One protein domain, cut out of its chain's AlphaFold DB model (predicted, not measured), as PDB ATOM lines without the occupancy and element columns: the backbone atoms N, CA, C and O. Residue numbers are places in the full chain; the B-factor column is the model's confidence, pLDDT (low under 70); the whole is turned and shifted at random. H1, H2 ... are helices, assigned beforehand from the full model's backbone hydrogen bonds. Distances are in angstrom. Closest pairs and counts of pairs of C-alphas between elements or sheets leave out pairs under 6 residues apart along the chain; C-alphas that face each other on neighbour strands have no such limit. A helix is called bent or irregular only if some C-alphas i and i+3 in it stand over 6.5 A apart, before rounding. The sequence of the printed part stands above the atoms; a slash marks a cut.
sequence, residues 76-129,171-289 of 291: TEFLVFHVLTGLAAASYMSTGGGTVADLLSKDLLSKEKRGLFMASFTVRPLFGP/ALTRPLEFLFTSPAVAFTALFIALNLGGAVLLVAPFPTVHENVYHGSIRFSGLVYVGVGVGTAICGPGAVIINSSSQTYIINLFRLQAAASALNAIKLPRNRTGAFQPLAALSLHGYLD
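AT A GLANCE: This is residues 76 to 129 and 171 to 289 of the 291 residues of an uncharacterized protein of Cordyceps sp. RAO-2017 (UniProt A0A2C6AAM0). An elongated bundle, helices gathered lengthwise (H1, H2, H4, H7b, H8a), has H8a between H1 and H4; H7b packs on H8a, H2 on H7b, and H3 crosses H8a. At one far end H5 and H6 turn the path from H4 into H7a. The printed part has 173 residues with eight named helices, H1 to H8 in order, and is all helix. It is only just compact, close to loose, with radius of gyration of the C-alphas 18.6 A and spans of 59 by 34 by 28 A.

HOW THE PARTS SIT: Start at H1, residues 76 to 105, in a helical hairpin with H2, residues 111 to 129; closest are C-alphas Leu 104 and Arg 114, 6.8 A. By hydrogen bonds H7, residues 224 to 253, and H8, residues 259 to 287, were each assigned as one helix, but both are bent: C-alphas 234 and 237 are 6.8 A apart, 275 and 278 7.2 A. Their arms are H7a to 234, H7b from 237, H8a to 275 and H8b from 278. H2 and H8a are irregular, with 7.1 A between C-alphas 126 and 129 and 6.7 A between 266 and 269. H8a touches H1, opposite ways at a shallow tilt of 15 degrees, closest at C-alphas Gly 98 and Ala 260, 4.6 A. It touches H4, residues 183 to 203, the same way at a shallow tilt of 30 degrees, closest at C-alphas Ala 189 and Ile 266, 4.8 A. H3, residues 171 to 181, touches residues 261 to 266 of H8a, about perpendicular at 86 degrees, closest at C-alphas Pro 175 and Ala 265, 4.8 A. H7b forms a helical hairpin with H8a, closest at C-alphas Ile 251 and Ala 259, 5.0 A, and touches residues 114 to 122 of H2. H5, residues 206 to 212, touches H6, residues 218 to 221, closest at C-alphas Pro 207 and Ser 221, 5.9 A. Every O i to N i+4 pair is within hydrogen-bond range in H1, H4, H5, H7a and H7b, against 10 of 15 in H2, 5 of 7 in H3, 10 of 13 in H8a and 5 of 6 in H8b; H6 is too short for one.

IN THESE COORDINATES: Find C-alpha 76 at (0.997, 7.553, -4.197); H1 runs 43.7 A from there. H8b ends at C-alpha 287, (19.583, 0.600, -3.515).

THE WHOLE: Residues 130 to 170 are cut out, a gap of 34.0 A between C-alphas 129 and 171. Links printed whole are tight. Mean pLDDT of the printed part is 70.8; 74 residues are under 70, among them 96 to 129.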
ATOM      1  N   THR A  76       1.181   6.116  -3.984       76.06
ATOM      2  CA  THR A  76       0.997   7.553  -4.197       76.06
ATOM      3  C   THR A  76      -0.027   8.169  -3.244       76.06
ATOM      4  O   THR A  76       0.252   9.214  -2.664       76.06
ATOM      5  N   GLU A  77      -1.183   7.539  -3.028       79.38
ATOM      6  CA  GLU A  77      -2.208   8.033  -2.099       79.38
ATOM      7  C   GLU A  77      -1.687   8.006  -0.654       79.38
ATOM      8  O   GLU A  77      -1.807   8.989   0.083       79.38
ATOM      9  N   PHE A  78      -0.992   6.929  -0.281       79.00
ATOM     10  CA  PHE A  78      -0.329   6.823   1.017       79.00
ATOM     11  C   PHE A  78       0.737   7.912   1.224       79.00
ATOM     12  O   PHE A  78       0.773   8.546   2.281       79.00
ATOM     13  N   LEU A  79       1.571   8.180   0.211       80.94
ATOM     14  CA  LEU A  79       2.573   9.252   0.226       80.94
ATOM     15  C   LEU A  79       1.933  10.635   0.371       80.94
ATOM     16  O   LEU A  79       2.403  11.439   1.175       80.94
ATOM     17  N   VAL A  80       0.852  10.908  -0.365       81.25
ATOM     18  CA  VAL A  80       0.134  12.189  -0.301       81.25
ATOM     19  C   VAL A  80      -0.407  12.424   1.108       81.25
ATOM     20  O   VAL A  80      -0.141  13.477   1.695       81.25
ATOM     21  N   PHE A  81      -1.083  11.443   1.706       80.06
ATOM     22  CA  PHE A  81      -1.577  11.573   3.080       80.06
ATOM     23  C   PHE A  81      -0.449  11.709   4.109       80.06
ATOM     24  O   PHE A  81      -0.589  12.468   5.072       80.06
ATOM     25  N   HIS A  82       0.692  11.049   3.903       77.69
ATOM     26  CA  HIS A  82       1.864  11.200   4.768       77.69
ATOM     27  C   HIS A  82       2.465  12.604   4.697       77.69
ATOM     28  O   HIS A  82       2.762  13.203   5.732       77.69
ATOM     29  N   VAL A  83       2.607  13.152   3.489       80.12
ATOM     30  CA  VAL A  83       3.092  14.520   3.278       80.12
ATOM     31  C   VAL A  83       2.144  15.518   3.937       80.12
ATOM     32  O   VAL A  83       2.596  16.378   4.691       80.12
ATOM     33  N   LEU A  84       0.831  15.368   3.745       79.31
ATOM     34  CA  LEU A  84      -0.176  16.221   4.382       79.31
ATOM     35  C   LEU A  84      -0.125  16.130   5.912       79.31
ATOM     36  O   LEU A  84      -0.175  17.155   6.593       79.31
ATOM     37  N   THR A  85       0.055  14.929   6.461       77.88
ATOM     38  CA  THR A  85       0.232  14.719   7.906       77.88
ATOM     39  C   THR A  85       1.516  15.386   8.413       77.88
ATOM     40  O   THR A  85       1.510  16.028   9.465       77.88
ATOM     41  N   GLY A  86       2.609  15.312   7.645       74.94
ATOM     42  CA  GLY A  86       3.871  15.996   7.936       74.94
ATOM     43  C   GLY A  86       3.738  17.523   7.935       74.94
ATOM     44  O   GLY A  86       4.218  18.187   8.856       74.94
ATOM     45  N   LEU A  87       3.024  18.092   6.959       77.12
ATOM     46  CA  LEU A  87       2.704  19.523   6.912       77.12
ATOM     47  C   LEU A  87       1.769  19.955   8.052       77.12
ATOM     48  O   LEU A  87       1.944  21.037   8.612       77.12
ATOM     49  N   ALA A  88       0.807  19.125   8.448       74.31
ATOM     50  CA  ALA A  88      -0.040  19.419   9.599       74.31
ATOM     51  C   ALA A  88       0.786  19.442  10.900       74.31
ATOM     52  O   ALA A  88       0.716  20.409  11.665       74.31
ATOM     53  N   ALA A  89       1.650  18.444  11.113       72.44
ATOM     54  CA  ALA A  89       2.547  18.371  12.269       72.44
ATOM     55  C   ALA A  89       3.521  19.564  12.350       72.44
ATOM     56  O   ALA A  89       3.847  20.040  13.446       72.44
ATOM     57  N   ALA A  90       3.939  20.092  11.197       70.56
ATOM     58  CA  ALA A  90       4.759  21.293  11.085       70.56
ATOM     59  C   ALA A  90       4.145  22.516  11.756       70.56
ATOM     60  O   ALA A  90       4.800  23.221  12.531       70.56
ATOM     61  N   SER A  91       2.879  22.771  11.422       72.06
ATOM     62  CA  SER A  91       2.155  23.960  11.856       72.06
ATOM     63  C   SER A  91       2.006  23.971  13.375       72.06
ATOM     64  O   SER A  91       2.381  24.949  14.019       72.06
ATOM     65  N   TYR A  92       1.613  22.834  13.961       71.31
ATOM     66  CA  TYR A  92       1.516  22.649  15.408       71.31
ATOM     67  C   TYR A  92       2.837  22.976  16.121       71.31
ATOM     68  O   TYR A  92       2.870  23.730  17.099       71.31
ATOM     69  N   MET A  93       3.953  22.456  15.603       68.12
ATOM     70  CA  MET A  93       5.269  22.689  16.193       68.12
ATOM     71  C   MET A  93       5.736  24.141  16.037       68.12
ATOM     72  O   MET A  93       6.371  24.666  16.957       68.12
ATOM     73  N   SER A  94       5.462  24.794  14.906       68.06
ATOM     74  CA  SER A  94       5.862  26.189  14.678       68.06
ATOM     75  C   SER A  94       5.060  27.152  15.550       68.06
ATOM     76  O   SER A  94       5.650  27.972  16.256       68.06
ATOM     77  N   THR A  95       3.736  27.006  15.595       70.31
ATOM     78  CA  THR A  95       2.879  27.884  16.395       70.31
ATOM     79  C   THR A  95       3.191  27.754  17.885       70.31
ATOM     80  O   THR A  95       3.376  28.766  18.554       70.31
ATOM     81  N   GLY A  96       3.364  26.534  18.404       67.62
ATOM     82  CA  GLY A  96       3.629  26.338  19.831       67.62
ATOM     83  C   GLY A  96       4.964  26.919  20.316       67.62
ATOM     84  O   GLY A  96       5.013  27.530  21.379       67.62
ATOM     85  N   GLY A  97       6.037  26.812  19.523       67.06
ATOM     86  CA  GLY A  97       7.336  27.404  19.878       67.06
ATOM     87  C   GLY A  97       7.324  28.937  19.851       67.06
ATOM     88  O   GLY A  97       7.859  29.575  20.757       67.06
ATOM     89  N   GLY A  98       6.671  29.525  18.842       68.38
ATOM     90  CA  GLY A  98       6.532  30.976  18.705       68.38
ATOM     91  C   GLY A  98       5.660  31.602  19.796       68.38
ATOM     92  O   GLY A  98       6.024  32.640  20.342       68.38
ATOM     93  N   THR A  99       4.555  30.949  20.173       69.94
ATOM     94  CA  THR A  99       3.685  31.423  21.260       69.94
ATOM     95  C   THR A  99       4.406  31.400  22.603       69.94
ATOM     96  O   THR A  99       4.320  32.370  23.350       69.94
ATOM     97  N   VAL A 100       5.169  30.345  22.913       66.88
ATOM     98  CA  VAL A 100       5.944  30.324  24.162       66.88
ATOM     99  C   VAL A 100       7.017  31.414  24.140       66.88
ATOM    100  O   VAL A 100       7.163  32.124  25.126       66.88
ATOM    101  N   ALA A 101       7.711  31.633  23.020       65.69
ATOM    102  CA  ALA A 101       8.689  32.718  22.898       65.69
ATOM    103  C   ALA A 101       8.091  34.106  23.176       65.69
ATOM    104  O   ALA A 101       8.699  34.915  23.874       65.69
ATOM    105  N   ASP A 102       6.885  34.361  22.667       65.75
ATOM    106  CA  ASP A 102       6.176  35.625  22.853       65.75
ATOM    107  C   ASP A 102       5.752  35.820  24.321       65.75
ATOM    108  O   ASP A 102       5.983  36.879  24.907       65.75
ATOM    109  N   LEU A 103       5.257  34.760  24.969       64.94
ATOM    110  CA  LEU A 103       4.911  34.763  26.398       64.94
ATOM    111  C   LEU A 103       6.141  34.927  27.306       64.94
ATOM    112  O   LEU A 103       6.066  35.586  28.342       64.94
ATOM    113  N   LEU A 104       7.282  34.360  26.910       62.53
ATOM    114  CA  LEU A 104       8.555  34.493  27.619       62.53
ATOM    115  C   LEU A 104       9.185  35.881  27.456       62.53
ATOM    116  O   LEU A 104       9.972  36.295  28.308       62.53
ATOM    117  N   SER A 105       8.832  36.595  26.384       53.78
ATOM    118  CA  SER A 105       9.313  37.946  26.093       53.78
ATOM    119  C   SER A 105       8.559  39.035  26.877       53.78
ATOM    120  O   SER A 105       9.139  40.059  27.227       53.78
ATOM    121  N   LYS A 106       7.284  38.803  27.223       53.00
ATOM    122  CA  LYS A 106       6.397  39.787  27.875       53.00
ATOM    123  C   LYS A 106       6.366  39.765  29.411       53.00
ATOM    124  O   LYS A 106       5.528  40.426  30.008       53.00
ATOM    125  N   ASP A 107       7.286  39.039  30.041       51.28
ATOM    126  CA  ASP A 107       7.580  39.120  31.483       51.28
ATOM    127  C   ASP A 107       6.394  38.874  32.448       51.28
ATOM    128  O   ASP A 107       6.268  39.499  33.494       51.28
ATOM    129  N   LEU A 108       5.538  37.893  32.129       51.56
ATOM    130  CA  LEU A 108       4.575  37.305  33.083       51.56
ATOM    131  C   LEU A 108       5.102  36.019  33.758       51.56
ATOM    132  O   LEU A 108       4.462  35.488  34.666       51.56
ATOM    133  N   LEU A 109       6.274  35.514  33.345       51.81
ATOM    134  CA  LEU A 109       6.922  34.318  33.899       51.81
ATOM    135  C   LEU A 109       8.349  34.628  34.380       51.81
ATOM    136  O   LEU A 109       9.224  34.936  33.562       51.81
ATOM    137  N   SER A 110       8.607  34.430  35.682       48.72
ATOM    138  CA  SER A 110       9.962  34.398  36.258       48.72
ATOM    139  C   SER A 110      10.916  33.564  35.397       48.72
ATOM    140  O   SER A 110      10.563  32.461  34.970       48.72
ATOM    141  N   LYS A 111      12.142  34.070  35.188       52.53
ATOM    142  CA  LYS A 111      13.220  33.450  34.383       52.53
ATOM    143  C   LYS A 111      13.456  31.961  34.692       52.53
ATOM    144  O   LYS A 111      13.832  31.208  33.803       52.53
ATOM    145  N   GLU A 112      13.153  31.536  35.913       58.97
ATOM    146  CA  GLU A 112      13.278  30.162  36.407       58.97
ATOM    147  C   GLU A 112      12.237  29.182  35.823       58.97
ATOM    148  O   GLU A 112      12.553  28.031  35.539       58.97
ATOM    149  N   LYS A 113      11.001  29.625  35.544       59.38
ATOM    150  CA  LYS A 113       9.912  28.745  35.062       59.38
ATOM    151  C   LYS A 113       9.907  28.545  33.544       59.38
ATOM    152  O   LYS A 113       9.099  27.779  33.022       59.38
ATOM    153  N   ARG A 114      10.806  29.209  32.812       61.41
ATOM    154  CA  ARG A 114      10.826  29.209  31.337       61.41
ATOM    155  C   ARG A 114      11.197  27.843  30.761       61.41
ATOM    156  O   ARG A 114      10.529  27.353  29.853       61.41
ATOM    157  N   GLY A 115      12.206  27.203  31.355       60.88
ATOM    158  CA  GLY A 115      12.614  25.844  30.997       60.88
ATOM    159  C   GLY A 115      11.520  24.814  31.279       60.88
ATOM    160  O   GLY A 115      11.332  23.899  30.486       60.88
ATOM    161  N   LEU A 116      10.730  25.018  32.341       62.31
ATOM    162  CA  LEU A 116       9.619  24.134  32.700       62.31
ATOM    163  C   LEU A 116       8.475  24.181  31.672       62.31
ATOM    164  O   LEU A 116       7.912  23.143  31.339       62.31
ATOM    165  N   PHE A 117       8.155  25.358  31.128       61.84
ATOM    166  CA  PHE A 117       7.141  25.485  30.073       61.84
ATOM    167  C   PHE A 117       7.619  24.955  28.713       61.84
ATOM    168  O   PHE A 117       6.842  24.340  27.985       61.84
ATOM    169  N   MET A 118       8.900  25.129  28.375       65.75
ATOM    170  CA  MET A 118       9.472  24.511  27.169       65.75
ATOM    171  C   MET A 118       9.561  22.983  27.290       65.75
ATOM    172  O   MET A 118       9.281  22.256  26.330       65.75
ATOM    173  N   ALA A 119       9.870  22.482  28.488       62.62
ATOM    174  CA  ALA A 119       9.848  21.058  28.789       62.62
ATOM    175  C   ALA A 119       8.422  20.498  28.709       62.62
ATOM    176  O   ALA A 119       8.209  19.492  28.036       62.62
ATOM    177  N   SER A 120       7.419  21.172  29.286       65.31
ATOM    178  CA  SER A 120       6.021  20.715  29.228       65.31
ATOM    179  C   SER A 120       5.460  20.690  27.800       65.31
ATOM    180  O   SER A 120       4.681  19.797  27.459       65.31
ATOM    181  N   PHE A 121       5.916  21.594  26.926       63.59
ATOM    182  CA  PHE A 121       5.600  21.557  25.496       63.59
ATOM    183  C   PHE A 121       6.203  20.329  24.786       63.59
ATOM    184  O   PHE A 121       5.574  19.753  23.899       63.59
ATOM    185  N   THR A 122       7.392  19.889  25.205       65.38
ATOM    186  CA  THR A 122       8.098  18.729  24.630       65.38
ATOM    187  C   THR A 122       7.610  17.391  25.194       65.38
ATOM    188  O   THR A 122       7.681  16.370  24.516       65.38
ATOM    189  N   VAL A 123       7.069  17.386  26.413       65.56
ATOM    190  CA  VAL A 123       6.501  16.191  27.055       65.56
ATOM    191  C   VAL A 123       5.179  15.771  26.397       65.56
ATOM    192  O   VAL A 123       4.885  14.584  26.295       65.56
ATOM    193  N   ARG A 124       4.396  16.722  25.874       63.97
ATOM    194  CA  ARG A 124       3.073  16.469  25.272       63.97
ATOM    195  C   ARG A 124       3.062  15.414  24.145       63.97
ATOM    196  O   ARG A 124       2.224  14.517  24.209       63.97
ATOM    197  N   PRO A 125       3.960  15.463  23.144       63.91
ATOM    198  CA  PRO A 125       4.021  14.446  22.090       63.91
ATOM    199  C   PRO A 125       4.404  13.041  22.576       63.91
ATOM    200  O   PRO A 125       4.013  12.068  21.944       63.91
ATOM    201  N   LEU A 126       5.136  12.925  23.691       61.97
ATOM    202  CA  LEU A 126       5.547  11.629  24.248       61.97
ATOM    203  C   LEU A 126       4.382  10.897  24.928       61.97
ATOM    204  O   LEU A 126       4.315   9.673  24.881       61.97
ATOM    205  N   PHE A 127       3.443  11.640  25.519       58.03
ATOM    206  CA  PHE A 127       2.280  11.077  26.215       58.03
ATOM    207  C   PHE A 127       1.020  10.964  25.345       58.03
ATOM    208  O   PHE A 127       0.072  10.291  25.740       58.03
ATOM    209  N   GLY A 128       0.999  11.572  24.156       61.06
ATOM    210  CA  GLY A 128      -0.143  11.517  23.232       61.06
ATOM    211  C   GLY A 128      -0.617  10.092  22.896       61.06
ATOM    212  O   GLY A 128      -1.803   9.815  23.066       61.06
ATOM    213  N   PRO A 129       0.280   9.165  22.498       57.00
ATOM    214  CA  PRO A 129      -0.098   7.779  22.198       57.00
ATOM    215  C   PRO A 129      -0.446   6.957  23.445       57.00
ATOM    216  O   PRO A 129      -1.168   5.973  23.354       57.00
ATOM    217  N   ALA A 171       7.436  38.750   6.898       59.72
ATOM    218  CA  ALA A 171       7.310  37.717   7.924       59.72
ATOM    219  C   ALA A 171       8.123  36.450   7.598       59.72
ATOM    220  O   ALA A 171       8.554  35.754   8.518       59.72
ATOM    221  N   LEU A 172       8.368  36.170   6.310       61.50
ATOM    222  CA  LEU A 172       9.138  35.010   5.843       61.50
ATOM    223  C   LEU A 172      10.617  35.313   5.583       61.50
ATOM    224  O   LEU A 172      11.456  34.432   5.776       61.50
ATOM    225  N   THR A 173      10.963  36.538   5.188       64.12
ATOM    226  CA  THR A 173      12.361  36.897   4.900       64.12
ATOM    227  C   THR A 173      13.217  36.973   6.161       64.12
ATOM    228  O   THR A 173      14.344  36.485   6.156       64.12
ATOM    229  N   ARG A 174      12.671  37.479   7.276       68.12
ATOM    230  CA  ARG A 174      13.411  37.606   8.547       68.12
ATOM    231  C   ARG A 174      13.918  36.263   9.100       68.12
ATOM    232  O   ARG A 174      15.097  36.190   9.438       68.12
ATOM    233  N   PRO A 175      13.107  35.189   9.191       68.94
ATOM    234  CA  PRO A 175      13.593  33.874   9.617       68.94
ATOM    235  C   PRO A 175      14.692  33.292   8.716       68.94
ATOM    236  O   PRO A 175      15.622  32.668   9.222       68.94
ATOM    237  N   LEU A 176      14.588  33.485   7.395       69.94
ATOM    238  CA  LEU A 176      15.572  32.981   6.433       69.94
ATOM    239  C   LEU A 176      16.903  33.719   6.558       69.94
ATOM    240  O   LEU A 176      17.949  33.081   6.612       69.94
ATOM    241  N   GLU A 177      16.865  35.040   6.684       70.50
ATOM    242  CA  GLU A 177      18.063  35.852   6.879       70.50
ATOM    243  C   GLU A 177      18.757  35.517   8.212       70.50
ATOM    244  O   GLU A 177      19.971  35.339   8.252       70.50
ATOM    245  N   PHE A 178      17.998  35.298   9.293       70.31
ATOM    246  CA  PHE A 178      18.563  34.860  10.578       70.31
ATOM    247  C   PHE A 178      19.248  33.488  10.517       70.31
ATOM    248  O   PHE A 178      20.214  33.268  11.250       70.31
ATOM    249  N   LEU A 179      18.773  32.572   9.663       69.62
ATOM    250  CA  LEU A 179      19.352  31.234   9.520       69.62
ATOM    251  C   LEU A 179      20.744  31.270   8.871       69.62
ATOM    252  O   LEU A 179      21.606  30.485   9.261       69.62
ATOM    253  N   PHE A 180      20.966  32.168   7.909       73.50
ATOM    254  CA  PHE A 180      22.240  32.276   7.189       73.50
ATOM    255  C   PHE A 180      23.219  33.266   7.831       73.50
ATOM    256  O   PHE A 180      24.427  33.078   7.725       73.50
ATOM    257  N   THR A 181      22.724  34.277   8.545       78.62
ATOM    258  CA  THR A 181      23.568  35.318   9.155       78.62
ATOM    259  C   THR A 181      24.083  34.930  10.547       78.62
ATOM    260  O   THR A 181      25.094  35.465  10.999       78.62
ATOM    261  N   SER A 182      23.435  33.987  11.248       78.50
ATOM    262  CA  SER A 182      23.848  33.555  12.591       78.50
ATOM    263  C   SER A 182      24.296  32.082  12.637       78.50
ATOM    264  O   SER A 182      23.450  31.183  12.588       78.50
ATOM    265  N   PRO A 183      25.600  31.791  12.827       76.38
ATOM    266  CA  PRO A 183      26.104  30.415  12.845       76.38
ATOM    267  C   PRO A 183      25.548  29.587  14.015       76.38
ATOM    268  O   PRO A 183      25.304  28.392  13.864       76.38
ATOM    269  N   ALA A 184      25.262  30.203  15.168       77.31
ATOM    270  CA  ALA A 184      24.706  29.505  16.334       77.31
ATOM    271  C   ALA A 184      23.312  28.897  16.063       77.31
ATOM    272  O   ALA A 184      23.000  27.792  16.521       77.31
ATOM    273  N   VAL A 185      22.477  29.597  15.286       76.12
ATOM    274  CA  VAL A 185      21.139  29.128  14.890       76.12
ATOM    275  C   VAL A 185      21.257  27.976  13.893       76.12
ATOM    276  O   VAL A 185      20.562  26.968  14.041       76.12
ATOM    277  N   ALA A 186      22.185  28.077  12.937       78.19
ATOM    278  CA  ALA A 186      22.464  27.022  11.968       78.19
ATOM    279  C   ALA A 186      22.957  25.725  12.636       78.19
ATOM    280  O   ALA A 186      22.425  24.655  12.343       78.19
ATOM    281  N   PHE A 187      23.891  25.805  13.594       80.38
ATOM    282  CA  PHE A 187      24.370  24.632  14.340       80.38
ATOM    283  C   PHE A 187      23.261  23.956  15.148       80.38
ATOM    284  O   PHE A 187      23.153  22.732  15.150       80.38
ATOM    285  N   THR A 188      22.395  24.742  15.790       78.38
ATOM    286  CA  THR A 188      21.269  24.196  16.561       78.38
ATOM    287  C   THR A 188      20.245  23.523  15.642       78.38
ATOM    288  O   THR A 188      19.728  22.450  15.958       78.38
ATOM    289  N   ALA A 189      19.979  24.113  14.475       77.69
ATOM    290  CA  ALA A 189      19.093  23.529  13.475       77.69
ATOM    291  C   ALA A 189      19.658  22.227  12.886       77.69
ATOM    292  O   ALA A 189      18.920  21.249  12.757       77.69
ATOM    293  N   LEU A 190      20.964  22.183  12.596       81.94
ATOM    294  CA  LEU A 190      21.648  20.981  12.120       81.94
ATOM    295  C   LEU A 190      21.650  19.879  13.185       81.94
ATOM    296  O   LEU A 190      21.336  18.736  12.875       81.94
ATOM    297  N   PHE A 191      21.923  20.221  14.445       81.75
ATOM    298  CA  PHE A 191      21.859  19.278  15.561       81.75
ATOM    299  C   PHE A 191      20.472  18.632  15.670       81.75
ATOM    300  O   PHE A 191      20.361  17.408  15.714       81.75
ATOM    301  N   ILE A 192      19.398  19.426  15.653       78.50
ATOM    302  CA  ILE A 192      18.026  18.901  15.732       78.50
ATOM    303  C   ILE A 192      17.682  18.055  14.494       78.50
ATOM    304  O   ILE A 192      17.014  17.028  14.628       78.50
ATOM    305  N   ALA A 193      18.146  18.453  13.305       78.38
ATOM    306  CA  ALA A 193      17.948  17.698  12.070       78.38
ATOM    307  C   ALA A 193      18.677  16.344  12.095       78.38
ATOM    308  O   ALA A 193      18.072  15.335  11.743       78.38
ATOM    309  N   LEU A 194      19.923  16.298  12.575       78.88
ATOM    310  CA  LEU A 194      20.706  15.065  12.707       78.88
ATOM    311  C   LEU A 194      20.113  14.114  13.749       78.88
ATOM    312  O   LEU A 194      20.040  12.917  13.498       78.88
ATOM    313  N   ASN A 195      19.636  14.632  14.883       75.81
ATOM    314  CA  ASN A 195      18.992  13.801  15.903       75.81
ATOM    315  C   ASN A 195      17.713  13.136  15.372       75.81
ATOM    316  O   ASN A 195      17.508  11.943  15.580       75.81
ATOM    317  N   LEU A 196      16.859  13.888  14.667       77.06
ATOM    318  CA  LEU A 196      15.622  13.340  14.105       77.06
ATOM    319  C   LEU A 196      15.888  12.432  12.894       77.06
ATOM    320  O   LEU A 196      15.279  11.373  12.778       77.06
ATOM    321  N   GLY A 197      16.794  12.836  12.002       72.94
ATOM    322  CA  GLY A 197      17.169  12.067  10.817       72.94
ATOM    323  C   GLY A 197      17.862  10.756  11.177       72.94
ATOM    324  O   GLY A 197      17.454   9.707  10.697       72.94
ATOM    325  N   GLY A 198      18.843  10.795  12.081       77.88
ATOM    326  CA  GLY A 198      19.564   9.611  12.546       77.88
ATOM    327  C   GLY A 198      18.655   8.607  13.249       77.88
ATOM    328  O   GLY A 198      18.727   7.419  12.960       77.88
ATOM    329  N   ALA A 199      17.738   9.073  14.104       76.06
ATOM    330  CA  ALA A 199      16.783   8.187  14.771       76.06
ATOM    331  C   ALA A 199      15.870   7.455  13.772       76.06
ATOM    332  O   ALA A 199      15.613   6.264  13.930       76.06
ATOM    333  N   VAL A 200      15.403   8.142  12.727       76.81
ATOM    334  CA  VAL A 200      14.517   7.531  11.726       76.81
ATOM    335  C   VAL A 200      15.282   6.649  10.745       76.81
ATOM    336  O   VAL A 200      14.808   5.560  10.441       76.81
ATOM    337  N   LEU A 201      16.469   7.062  10.292       77.62
ATOM    338  CA  LEU A 201      17.322   6.239   9.428       77.62
ATOM    339  C   LEU A 201      17.797   4.967  10.119       77.62
ATOM    340  O   LEU A 201      18.002   3.963   9.453       77.62
ATOM    341  N   LEU A 202      17.956   4.998  11.442       77.06
ATOM    342  CA  LEU A 202      18.277   3.806  12.208       77.06
ATOM    343  C   LEU A 202      17.067   2.865  12.269       77.06
ATOM    344  O   LEU A 202      17.204   1.683  12.004       77.06
ATOM    345  N   VAL A 203      15.875   3.383  12.577       77.44
ATOM    346  CA  VAL A 203      14.659   2.587  12.840       77.44
ATOM    347  C   VAL A 203      13.988   2.041  11.573       77.44
ATOM    348  O   VAL A 203      13.473   0.921  11.599       77.44
ATOM    349  N   ALA A 204      13.973   2.811  10.483       80.25
ATOM    350  CA  ALA A 204      13.213   2.508   9.269       80.25
ATOM    351  C   ALA A 204      13.690   1.273   8.471       80.25
ATOM    352  O   ALA A 204      12.823   0.523   8.027       80.25
ATOM    353  N   PRO A 205      15.000   1.013   8.278       80.75
ATOM    354  CA  PRO A 205      15.470  -0.133   7.495       80.75
ATOM    355  C   PRO A 205      15.603  -1.427   8.309       80.75
ATOM    356  O   PRO A 205      15.781  -2.491   7.723       80.75
ATOM    357  N   PHE A 206      15.512  -1.375   9.645       78.88
ATOM    358  CA  PHE A 206      15.661  -2.564  10.497       78.88
ATOM    359  C   PHE A 206      14.771  -3.764  10.129       78.88
ATOM    360  O   PHE A 206      15.306  -4.875  10.097       78.88
ATOM    361  N   PRO A 207      13.459  -3.606   9.858       79.75
ATOM    362  CA  PRO A 207      12.614  -4.750   9.542       79.75
ATOM    363  C   PRO A 207      12.997  -5.331   8.180       79.75
ATOM    364  O   PRO A 207      13.116  -6.546   8.048       79.75
ATOM    365  N   THR A 208      13.317  -4.463   7.219       77.50
ATOM    366  CA  THR A 208      13.764  -4.837   5.877       77.50
ATOM    367  C   THR A 208      15.090  -5.602   5.911       77.50
ATOM    368  O   THR A 208      15.226  -6.639   5.273       77.50
ATOM    369  N   VAL A 209      16.073  -5.152   6.693       81.00
ATOM    370  CA  VAL A 209      17.370  -5.840   6.833       81.00
ATOM    371  C   VAL A 209      17.216  -7.176   7.565       81.00
ATOM    372  O   VAL A 209      17.856  -8.162   7.201       81.00
ATOM    373  N   HIS A 210      16.357  -7.240   8.584       80.31
ATOM    374  CA  HIS A 210      16.123  -8.467   9.345       80.31
ATOM    375  C   HIS A 210      15.470  -9.573   8.505       80.31
ATOM    376  O   HIS A 210      15.816 -10.746   8.641       80.31
ATOM    377  N   GLU A 211      14.541  -9.208   7.626       80.56
ATOM    378  CA  GLU A 211      13.898 -10.155   6.717       80.56
ATOM    379  C   GLU A 211      14.839 -10.597   5.591       80.56
ATOM    380  O   GLU A 211      14.971 -11.791   5.335       80.56
ATOM    381  N   ASN A 212      15.548  -9.653   4.967       78.25
ATOM    382  CA  ASN A 212      16.268  -9.926   3.723       78.25
ATOM    383  C   ASN A 212      17.707 -10.415   3.911       78.25
ATOM    384  O   ASN A 212      18.198 -11.175   3.086       78.25
ATOM    385  N   VAL A 213      18.377 -10.018   4.997       81.81
ATOM    386  CA  VAL A 213      19.764 -10.430   5.287       81.81
ATOM    387  C   VAL A 213      19.810 -11.502   6.370       81.81
ATOM    388  O   VAL A 213      20.557 -12.469   6.257       81.81
ATOM    389  N   TYR A 214      19.013 -11.346   7.431       77.69
ATOM    390  CA  TYR A 214      19.008 -12.288   8.554       77.69
ATOM    391  C   TYR A 214      17.997 -13.432   8.387       77.69
ATOM    392  O   TYR A 214      17.959 -14.319   9.240       77.69
ATOM    393  N   HIS A 215      17.187 -13.425   7.315       80.12
ATOM    394  CA  HIS A 215      16.123 -14.404   7.035       80.12
ATOM    395  C   HIS A 215      15.196 -14.669   8.237       80.12
ATOM    396  O   HIS A 215      14.606 -15.742   8.382       80.12
ATOM    397  N   GLY A 216      15.088 -13.695   9.142       77.38
ATOM    398  CA  GLY A 216      14.375 -13.828  10.399       77.38
ATOM    399  C   GLY A 216      12.957 -13.286  10.287       77.38
ATOM    400  O   GLY A 216      12.717 -12.254   9.661       77.38
ATOM    401  N   SER A 217      11.997 -13.930  10.955       80.38
ATOM    402  CA  SER A 217      10.601 -13.479  10.926       80.38
ATOM    403  C   SER A 217      10.446 -12.053  11.483       80.38
ATOM    404  O   SER A 217      10.871 -11.769  12.606       80.38
ATOM    405  N   ILE A 218       9.736 -11.185  10.751       77.81
ATOM    406  CA  ILE A 218       9.436  -9.776  11.108       77.81
ATOM    407  C   ILE A 218       8.862  -9.648  12.530       77.81
ATOM    408  O   ILE A 218       9.121  -8.686  13.249       77.81
ATOM    409  N   ARG A 219       8.125 -10.671  12.979       71.44
ATOM    410  CA  ARG A 219       7.486 -10.735  14.301       71.44
ATOM    411  C   ARG A 219       8.471 -10.650  15.474       71.44
ATOM    412  O   ARG A 219       8.066 -10.201  16.541       71.44
ATOM    413  N   PHE A 220       9.734 -11.037  15.286       76.62
ATOM    414  CA  PHE A 220      10.790 -10.892  16.298       76.62
ATOM    415  C   PHE A 220      11.665  -9.650  16.085       76.62
ATOM    416  O   PHE A 220      12.256  -9.164  17.046       76.62
ATOM    417  N   SER A 221      11.677  -9.074  14.876       72.88
ATOM    418  CA  SER A 221      12.386  -7.818  14.569       72.88
ATOM    419  C   SER A 221      11.941  -6.668  15.486       72.88
ATOM    420  O   SER A 221      12.747  -5.834  15.898       72.88
ATOM    421  N   GLY A 222      10.679  -6.701  15.933       76.62
ATOM    422  CA  GLY A 222      10.137  -5.761  16.913       76.62
ATOM    423  C   GLY A 222      10.901  -5.689  18.245       76.62
ATOM    424  O   GLY A 222      10.847  -4.663  18.922       76.62
ATOM    425  N   LEU A 223      11.654  -6.732  18.614       80.19
ATOM    426  CA  LEU A 223      12.442  -6.766  19.850       80.19
ATOM    427  C   LEU A 223      13.620  -5.777  19.818       80.19
ATOM    428  O   LEU A 223      13.987  -5.226  20.854       80.19
ATOM    429  N   VAL A 224      14.162  -5.474  18.635       79.69
ATOM    430  CA  VAL A 224      15.228  -4.470  18.458       79.69
ATOM    431  C   VAL A 224      14.732  -3.074  18.849       79.69
ATOM    432  O   VAL A 224      15.469  -2.282  19.442       79.69
ATOM    433  N   TYR A 225      13.446  -2.792  18.623       82.69
ATOM    434  CA  TYR A 225      12.835  -1.531  19.036       82.69
ATOM    435  C   TYR A 225      12.691  -1.394  20.550       82.69
ATOM    436  O   TYR A 225      12.616  -0.269  21.035       82.69
ATOM    437  N   VAL A 226      12.733  -2.489  21.319       83.38
ATOM    438  CA  VAL A 226      12.795  -2.408  22.787       83.38
ATOM    439  C   VAL A 226      14.116  -1.776  23.221       83.38
ATOM    440  O   VAL A 226      14.111  -0.903  24.081       83.38
ATOM    441  N   GLY A 227      15.234  -2.124  22.577       81.94
ATOM    442  CA  GLY A 227      16.530  -1.487  22.833       81.94
ATOM    443  C   GLY A 227      16.520   0.011  22.509       81.94
ATOM    444  O   GLY A 227      16.972   0.825  23.312       81.94
ATOM    445  N   VAL A 228      15.916   0.390  21.377       82.31
ATOM    446  CA  VAL A 228      15.706   1.805  21.010       82.31
ATOM    447  C   VAL A 228      14.787   2.507  22.020       82.31
ATOM    448  O   VAL A 228      15.055   3.641  22.419       82.31
ATOM    449  N   GLY A 229      13.741   1.829  22.491       80.88
ATOM    450  CA  GLY A 229      12.826   2.315  23.525       80.88
ATOM    451  C   GLY A 229      13.523   2.558  24.866       80.88
ATOM    452  O   GLY A 229      13.349   3.610  25.469       80.88
ATOM    453  N   VAL A 230      14.379   1.636  25.308       84.88
ATOM    454  CA  VAL A 230      15.165   1.785  26.546       84.88
ATOM    455  C   VAL A 230      16.204   2.899  26.400       84.88
ATOM    456  O   VAL A 230      16.327   3.748  27.283       84.88
ATOM    457  N   GLY A 231      16.904   2.962  25.266       82.31
ATOM    458  CA  GLY A 231      17.865   4.029  24.983       82.31
ATOM    459  C   GLY A 231      17.209   5.411  24.960       82.31
ATOM    460  O   GLY A 231      17.730   6.355  25.550       82.31
ATOM    461  N   THR A 232      16.029   5.535  24.354       80.56
ATOM    462  CA  THR A 232      15.256   6.787  24.360       80.56
ATOM    463  C   THR A 232      14.635   7.094  25.721       80.56
ATOM    464  O   THR A 232      14.543   8.265  26.070       80.56
ATOM    465  N   ALA A 233      14.282   6.104  26.540       80.50
ATOM    466  CA  ALA A 233      13.812   6.340  27.906       80.50
ATOM    467  C   ALA A 233      14.922   6.888  28.823       80.50
ATOM    468  O   ALA A 233      14.662   7.770  29.639       80.50
ATOM    469  N   ILE A 234      16.160   6.409  28.660       83.56
ATOM    470  CA  ILE A 234      17.312   6.829  29.475       83.56
ATOM    471  C   ILE A 234      17.922   8.137  28.947       83.56
ATOM    472  O   ILE A 234      18.120   9.084  29.708       83.56
ATOM    473  N   CYS A 235      18.194   8.228  27.642       81.31
ATOM    474  CA  CYS A 235      18.846   9.392  27.032       81.31
ATOM    475  C   CYS A 235      17.862  10.495  26.611       81.31
ATOM    476  O   CYS A 235      18.253  11.657  26.486       81.31
ATOM    477  N   GLY A 236      16.587  10.164  26.396       77.75
ATOM    478  CA  GLY A 236      15.556  11.102  25.944       77.75
ATOM    479  C   GLY A 236      15.358  12.294  26.875       77.75
ATOM    480  O   GLY A 236      15.372  13.419  26.377       77.75
ATOM    481  N   PRO A 237      15.262  12.121  28.208       78.94
ATOM    482  CA  PRO A 237      15.207  13.248  29.136       78.94
ATOM    483  C   PRO A 237      16.407  14.196  28.984       78.94
ATOM    484  O   PRO A 237      16.229  15.412  28.955       78.94
ATOM    485  N   GLY A 238      17.615  13.655  28.783       76.44
ATOM    486  CA  GLY A 238      18.818  14.442  28.500       76.44
ATOM    487  C   GLY A 238      18.708  15.233  27.195       76.44
ATOM    488  O   GLY A 238      18.959  16.439  27.176       76.44
ATOM    489  N   ALA A 239      18.236  14.599  26.119       72.69
ATOM    490  CA  ALA A 239      17.998  15.265  24.838       72.69
ATOM    491  C   ALA A 239      16.924  16.369  24.936       72.69
ATOM    492  O   ALA A 239      17.067  17.425  24.316       72.69
ATOM    493  N   VAL A 240      15.880  16.176  25.750       73.88
ATOM    494  CA  VAL A 240      14.843  17.188  26.022       73.88
ATOM    495  C   VAL A 240      15.424  18.380  26.780       73.88
ATOM    496  O   VAL A 240      15.127  19.524  26.424       73.88
ATOM    497  N   ILE A 241      16.271  18.141  27.784       73.25
ATOM    498  CA  ILE A 241      16.926  19.199  28.563       73.25
ATOM    499  C   ILE A 241      17.879  20.003  27.678       73.25
ATOM    500  O   ILE A 241      17.814  21.234  27.678       73.25
ATOM    501  N   ILE A 242      18.708  19.333  26.874       76.12
ATOM    502  CA  ILE A 242      19.644  19.985  25.948       76.12
ATOM    503  C   ILE A 242      18.868  20.826  24.930       76.12
ATOM    504  O   ILE A 242      19.117  22.022  24.805       76.12
ATOM    505  N   ASN A 243      17.856  20.250  24.277       73.69
ATOM    506  CA  ASN A 243      17.054  20.948  23.272       73.69
ATOM    507  C   ASN A 243      16.274  22.145  23.853       73.69
ATOM    508  O   ASN A 243      16.183  23.197  23.218       73.69
ATOM    509  N   SER A 244      15.742  22.019  25.073       73.12
ATOM    510  CA  SER A 244      15.052  23.119  25.767       73.12
ATOM    511  C   SER A 244      16.025  24.227  26.187       73.12
ATOM    512  O   SER A 244      15.694  25.414  26.116       73.12
ATOM    513  N   SER A 245      17.251  23.855  26.566       72.00
ATOM    514  CA  SER A 245      18.321  24.791  26.927       72.00
ATOM    515  C   SER A 245      18.823  25.569  25.710       72.00
ATOM    516  O   SER A 245      18.936  26.791  25.782       72.00
ATOM    517  N   SER A 246      19.027  24.907  24.565       74.69
ATOM    518  CA  SER A 246      19.420  25.557  23.306       74.69
ATOM    519  C   SER A 246      18.378  26.576  22.837       74.69
ATOM    520  O   SER A 246      18.723  27.691  22.453       74.69
ATOM    521  N   GLN A 247      17.088  26.235  22.930       72.44
ATOM    522  CA  GLN A 247      16.003  27.158  22.580       72.44
ATOM    523  C   GLN A 247      15.946  28.363  23.529       72.44
ATOM    524  O   GLN A 247      15.769  29.494  23.079       72.44
ATOM    525  N   THR A 248      16.167  28.146  24.830       71.62
ATOM    526  CA  THR A 248      16.214  29.222  25.836       71.62
ATOM    527  C   THR A 248      17.415  30.147  25.628       71.62
ATOM    528  O   THR A 248      17.291  31.364  25.759       71.62
ATOM    529  N   TYR A 249      18.568  29.595  25.249       75.56
ATOM    530  CA  TYR A 249      19.765  30.372  24.931       75.56
ATOM    531  C   TYR A 249      19.534  31.312  23.740       75.56
ATOM    532  O   TYR A 249      19.876  32.491  23.805       75.56
ATOM    533  N   ILE A 250      18.858  30.830  22.694       73.25
ATOM    534  CA  ILE A 250      18.523  31.631  21.509       73.25
ATOM    535  C   ILE A 250      17.517  32.741  21.849       73.25
ATOM    536  O   ILE A 250      17.673  33.866  21.377       73.25
ATOM    537  N   ILE A 251      16.542  32.472  22.725       70.56
ATOM    538  CA  ILE A 251      15.627  33.507  23.242       70.56
ATOM    539  C   ILE A 251      16.389  34.598  24.010       70.56
ATOM    540  O   ILE A 251      16.020  35.765  23.938       70.56
ATOM    541  N   ASN A 252      17.448  34.238  24.739       68.75
ATOM    542  CA  ASN A 252      18.250  35.201  25.497       68.75
ATOM    543  C   ASN A 252      19.230  35.995  24.612       68.75
ATOM    544  O   ASN A 252      19.555  37.132  24.948       68.75
ATOM    545  N   LEU A 253      19.690  35.420  23.494       68.62
ATOM    546  CA  LEU A 253      20.596  36.069  22.536       68.62
ATOM    547  C   LEU A 253      19.896  37.103  21.645       68.62
ATOM    548  O   LEU A 253      20.447  38.174  21.391       68.62
ATOM    549  N   PHE A 254      18.691  36.801  21.160       66.56
ATOM    550  CA  PHE A 254      17.944  37.691  20.272       66.56
ATOM    551  C   PHE A 254      16.903  38.484  21.069       66.56
ATOM    552  O   PHE A 254      16.002  37.909  21.672       66.56
ATOM    553  N   ARG A 255      17.008  39.823  21.067       57.72
ATOM    554  CA  ARG A 255      16.058  40.718  21.761       57.72
ATOM    555  C   ARG A 255      14.591  40.434  21.385       57.72
ATOM    556  O   ARG A 255      14.298  39.912  20.309       57.72
ATOM    557  N   LEU A 256      13.683  40.864  22.269       54.81
ATOM    558  CA  LEU A 256      12.246  40.541  22.359       54.81
ATOM    559  C   LEU A 256      11.458  40.492  21.030       54.81
ATOM    560  O   LEU A 256      10.544  39.685  20.914       54.81
ATOM    561  N   GLN A 257      11.806  41.283  20.008       57.00
ATOM    562  CA  GLN A 257      11.120  41.235  18.706       57.00
ATOM    563  C   GLN A 257      11.551  40.089  17.765       57.00
ATOM    564  O   GLN A 257      10.801  39.764  16.847       57.00
ATOM    565  N   ALA A 258      12.731  39.483  17.940       62.34
ATOM    566  CA  ALA A 258      13.288  38.507  16.990       62.34
ATOM    567  C   ALA A 258      13.268  37.048  17.488       62.34
ATOM    568  O   ALA A 258      13.379  36.129  16.677       62.34
ATOM    569  N   ALA A 259      13.062  36.811  18.788       64.44
ATOM    570  CA  ALA A 259      13.123  35.475  19.393       64.44
ATOM    571  C   ALA A 259      12.125  34.469  18.779       64.44
ATOM    572  O   ALA A 259      12.496  33.337  18.469       64.44
ATOM    573  N   ALA A 260      10.876  34.884  18.532       67.12
ATOM    574  CA  ALA A 260       9.866  34.028  17.899       67.12
ATOM    575  C   ALA A 260      10.233  33.660  16.447       67.12
ATOM    576  O   ALA A 260      10.018  32.527  16.013       67.12
ATOM    577  N   SER A 261      10.840  34.597  15.711       68.44
ATOM    578  CA  SER A 261      11.293  34.365  14.333       68.44
ATOM    579  C   SER A 261      12.497  33.421  14.289       68.44
ATOM    580  O   SER A 261      12.525  32.520  13.455       68.44
ATOM    581  N   ALA A 262      13.442  33.559  15.226       67.81
ATOM    582  CA  ALA A 262      14.598  32.673  15.349       67.81
ATOM    583  C   ALA A 262      14.189  31.231  15.700       67.81
ATOM    584  O   ALA A 262      14.691  30.280  15.106       67.81
ATOM    585  N   LEU A 263      13.219  31.044  16.602       71.69
ATOM    586  CA  LEU A 263      12.713  29.711  16.951       71.69
ATOM    587  C   LEU A 263      11.969  29.033  15.800       71.69
ATOM    588  O   LEU A 263      12.116  27.826  15.603       71.69
ATOM    589  N   ASN A 264      11.204  29.796  15.019       71.56
ATOM    590  CA  ASN A 264      10.570  29.286  13.806       71.56
ATOM    591  C   ASN A 264      11.609  28.947  12.724       71.56
ATOM    592  O   ASN A 264      11.485  27.913  12.068       71.56
ATOM    593  N   ALA A 265      12.673  29.749  12.593       70.81
ATOM    594  CA  ALA A 265      13.765  29.499  11.652       70.81
ATOM    595  C   ALA A 265      14.474  28.159  11.915       70.81
ATOM    596  O   ALA A 265      14.698  27.394  10.980       70.81
ATOM    597  N   ILE A 266      14.747  27.818  13.182       71.25
ATOM    598  CA  ILE A 266      15.368  26.534  13.574       71.25
ATOM    599  C   ILE A 266      14.521  25.334  13.135       71.25
ATOM    600  O   ILE A 266      15.051  24.260  12.848       71.25
ATOM    601  N   LYS A 267      13.194  25.491  13.086       73.19
ATOM    602  CA  LYS A 267      12.282  24.402  12.718       73.19
ATOM    603  C   LYS A 267      12.151  24.218  11.210       73.19
ATOM    604  O   LYS A 267      11.757  23.134  10.796       73.19
ATOM    605  N   LEU A 268      12.531  25.197  10.390       72.81
ATOM    606  CA  LEU A 268      12.415  25.113   8.930       72.81
ATOM    607  C   LEU A 268      13.191  23.921   8.325       72.81
ATOM    608  O   LEU A 268      12.610  23.194   7.515       72.81
ATOM    609  N   PRO A 269      14.467  23.669   8.695       67.38
ATOM    610  CA  PRO A 269      15.218  22.515   8.197       67.38
ATOM    611  C   PRO A 269      14.613  21.196   8.670       67.38
ATOM    612  O   PRO A 269      14.352  20.319   7.853       67.38
ATOM    613  N   ARG A 270      14.274  21.102   9.963       65.56
ATOM    614  CA  ARG A 270      13.601  19.936  10.555       65.56
ATOM    615  C   ARG A 270      12.308  19.590   9.818       65.56
ATOM    616  O   ARG A 270      12.010  18.422   9.596       65.56
ATOM    617  N   ASN A 271      11.538  20.609   9.455       71.88
ATOM    618  CA  ASN A 271      10.245  20.435   8.827       71.88
ATOM    619  C   ASN A 271      10.342  19.977   7.368       71.88
ATOM    620  O   ASN A 271       9.527  19.179   6.916       71.88
ATOM    621  N   ARG A 272      11.383  20.427   6.659       66.06
ATOM    622  CA  ARG A 272      11.739  19.892   5.342       66.06
ATOM    623  C   ARG A 272      12.185  18.436   5.454       66.06
ATOM    624  O   ARG A 272      11.644  17.597   4.747       66.06
ATOM    625  N   THR A 273      13.077  18.107   6.386       64.31
ATOM    626  CA  THR A 273      13.503  16.715   6.595       64.31
ATOM    627  C   THR A 273      12.312  15.802   6.894       64.31
ATOM    628  O   THR A 273      12.218  14.741   6.299       64.31
ATOM    629  N   GLY A 274      11.351  16.234   7.721       63.56
ATOM    630  CA  GLY A 274      10.142  15.457   8.021       63.56
ATOM    631  C   GLY A 274       9.196  15.259   6.830       63.56
ATOM    632  O   GLY A 274       8.674  14.164   6.654       63.56
ATOM    633  N   ALA A 275       8.999  16.284   5.995       64.94
ATOM    634  CA  ALA A 275       8.121  16.200   4.823       64.94
ATOM    635  C   ALA A 275       8.691  15.310   3.703       64.94
ATOM    636  O   ALA A 275       7.932  14.646   3.003       64.94
ATOM    637  N   PHE A 276      10.019  15.273   3.551       68.06
ATOM    638  CA  PHE A 276      10.702  14.474   2.525       68.06
ATOM    639  C   PHE A 276      11.242  13.130   3.044       68.06
ATOM    640  O   PHE A 276      11.691  12.305   2.252       68.06
ATOM    641  N   GLN A 277      11.145  12.867   4.349       66.94
ATOM    642  CA  GLN A 277      11.536  11.595   4.964       66.94
ATOM    643  C   GLN A 277      10.915  10.358   4.281       66.94
ATOM    644  O   GLN A 277      11.641   9.386   4.063       66.94
ATOM    645  N   PRO A 278       9.617  10.359   3.898       64.69
ATOM    646  CA  PRO A 278       9.004   9.198   3.251       64.69
ATOM    647  C   PRO A 278       9.623   8.887   1.882       64.69
ATOM    648  O   PRO A 278       9.716   7.727   1.494       64.69
ATOM    649  N   LEU A 279      10.097   9.912   1.168       66.50
ATOM    650  CA  LEU A 279      10.724   9.768  -0.150       66.50
ATOM    651  C   LEU A 279      12.134   9.168  -0.047       66.50
ATOM    652  O   LEU A 279      12.522   8.359  -0.886       66.50
ATOM    653  N   ALA A 280      12.880   9.501   1.011       63.94
ATOM    654  CA  ALA A 280      14.193   8.908   1.266       63.94
ATOM    655  C   ALA A 280      14.103   7.403   1.593       63.94
ATOM    656  O   ALA A 280      14.981   6.632   1.199       63.94
ATOM    657  N   ALA A 281      13.020   6.966   2.248       60.28
ATOM    658  CA  ALA A 281      12.776   5.550   2.517       60.28
ATOM    659  C   ALA A 281      12.614   4.733   1.220       60.28
ATOM    660  O   ALA A 281      13.153   3.632   1.129       60.28
ATOM    661  N   LEU A 282      11.952   5.289   0.198       61.69
ATOM    662  CA  LEU A 282      11.829   4.665  -1.128       61.69
ATOM    663  C   LEU A 282      13.179   4.565  -1.850       61.69
ATOM    664  O   LEU A 282      13.498   3.515  -2.401       61.69
ATOM    665  N   SER A 283      14.012   5.615  -1.800       57.75
ATOM    666  CA  SER A 283      15.340   5.577  -2.436       57.75
ATOM    667  C   SER A 283      16.289   4.556  -1.805       57.75
ATOM    668  O   SER A 283      17.137   4.000  -2.495       57.75
ATOM    669  N   LEU A 284      16.131   4.284  -0.504       57.22
ATOM    670  CA  LEU A 284      16.937   3.286   0.194       57.22
ATOM    671  C   LEU A 284      16.546   1.854  -0.207       57.22
ATOM    672  O   LEU A 284      17.426   1.012  -0.348       57.22
ATOM    673  N   HIS A 285      15.256   1.589  -0.446       58.31
ATOM    674  CA  HIS A 285      14.788   0.276  -0.912       58.31
ATOM    675  C   HIS A 285      15.267  -0.036  -2.337       58.31
ATOM    676  O   HIS A 285      15.663  -1.166  -2.606       58.31
ATOM    677  N   GLY A 286      15.328   0.971  -3.217       56.50
ATOM    678  CA  GLY A 286      15.866   0.804  -4.573       56.50
ATOM    679  C   GLY A 286      17.371   0.500  -4.627       56.50
ATOM    680  O   GLY A 286      17.829  -0.114  -5.581       56.50
ATOM    681  N   TYR A 287      18.142   0.890  -3.605       55.22
ATOM    682  CA  TYR A 287      19.583   0.600  -3.515       55.22
ATOM    683  C   TYR A 287      19.899  -0.768  -2.894       55.22
ATOM    684  O   TYR A 287      21.024  -1.247  -3.025       55.22
ATOM    685  N   LEU A 288      18.933  -1.377  -2.200       56.38
ATOM    686  CA  LEU A 288      19.065  -2.698  -1.581       56.38
ATOM    687  C   LEU A 288      18.512  -3.846  -2.454       56.38
ATOM    688  O   LEU A 288      18.485  -4.974  -1.977       56.38
ATOM    689  N   ASP A 289      18.109  -3.579  -3.703       50.94
ATOM    690  CA  ASP A 289      17.548  -4.574  -4.643       50.94
ATOM    691  C   ASP A 289      16.333  -5.341  -4.068       50.94
ATOM    692  O   ASP A 289      16.181  -6.551  -4.213       50.94
TER     693      ASP A 289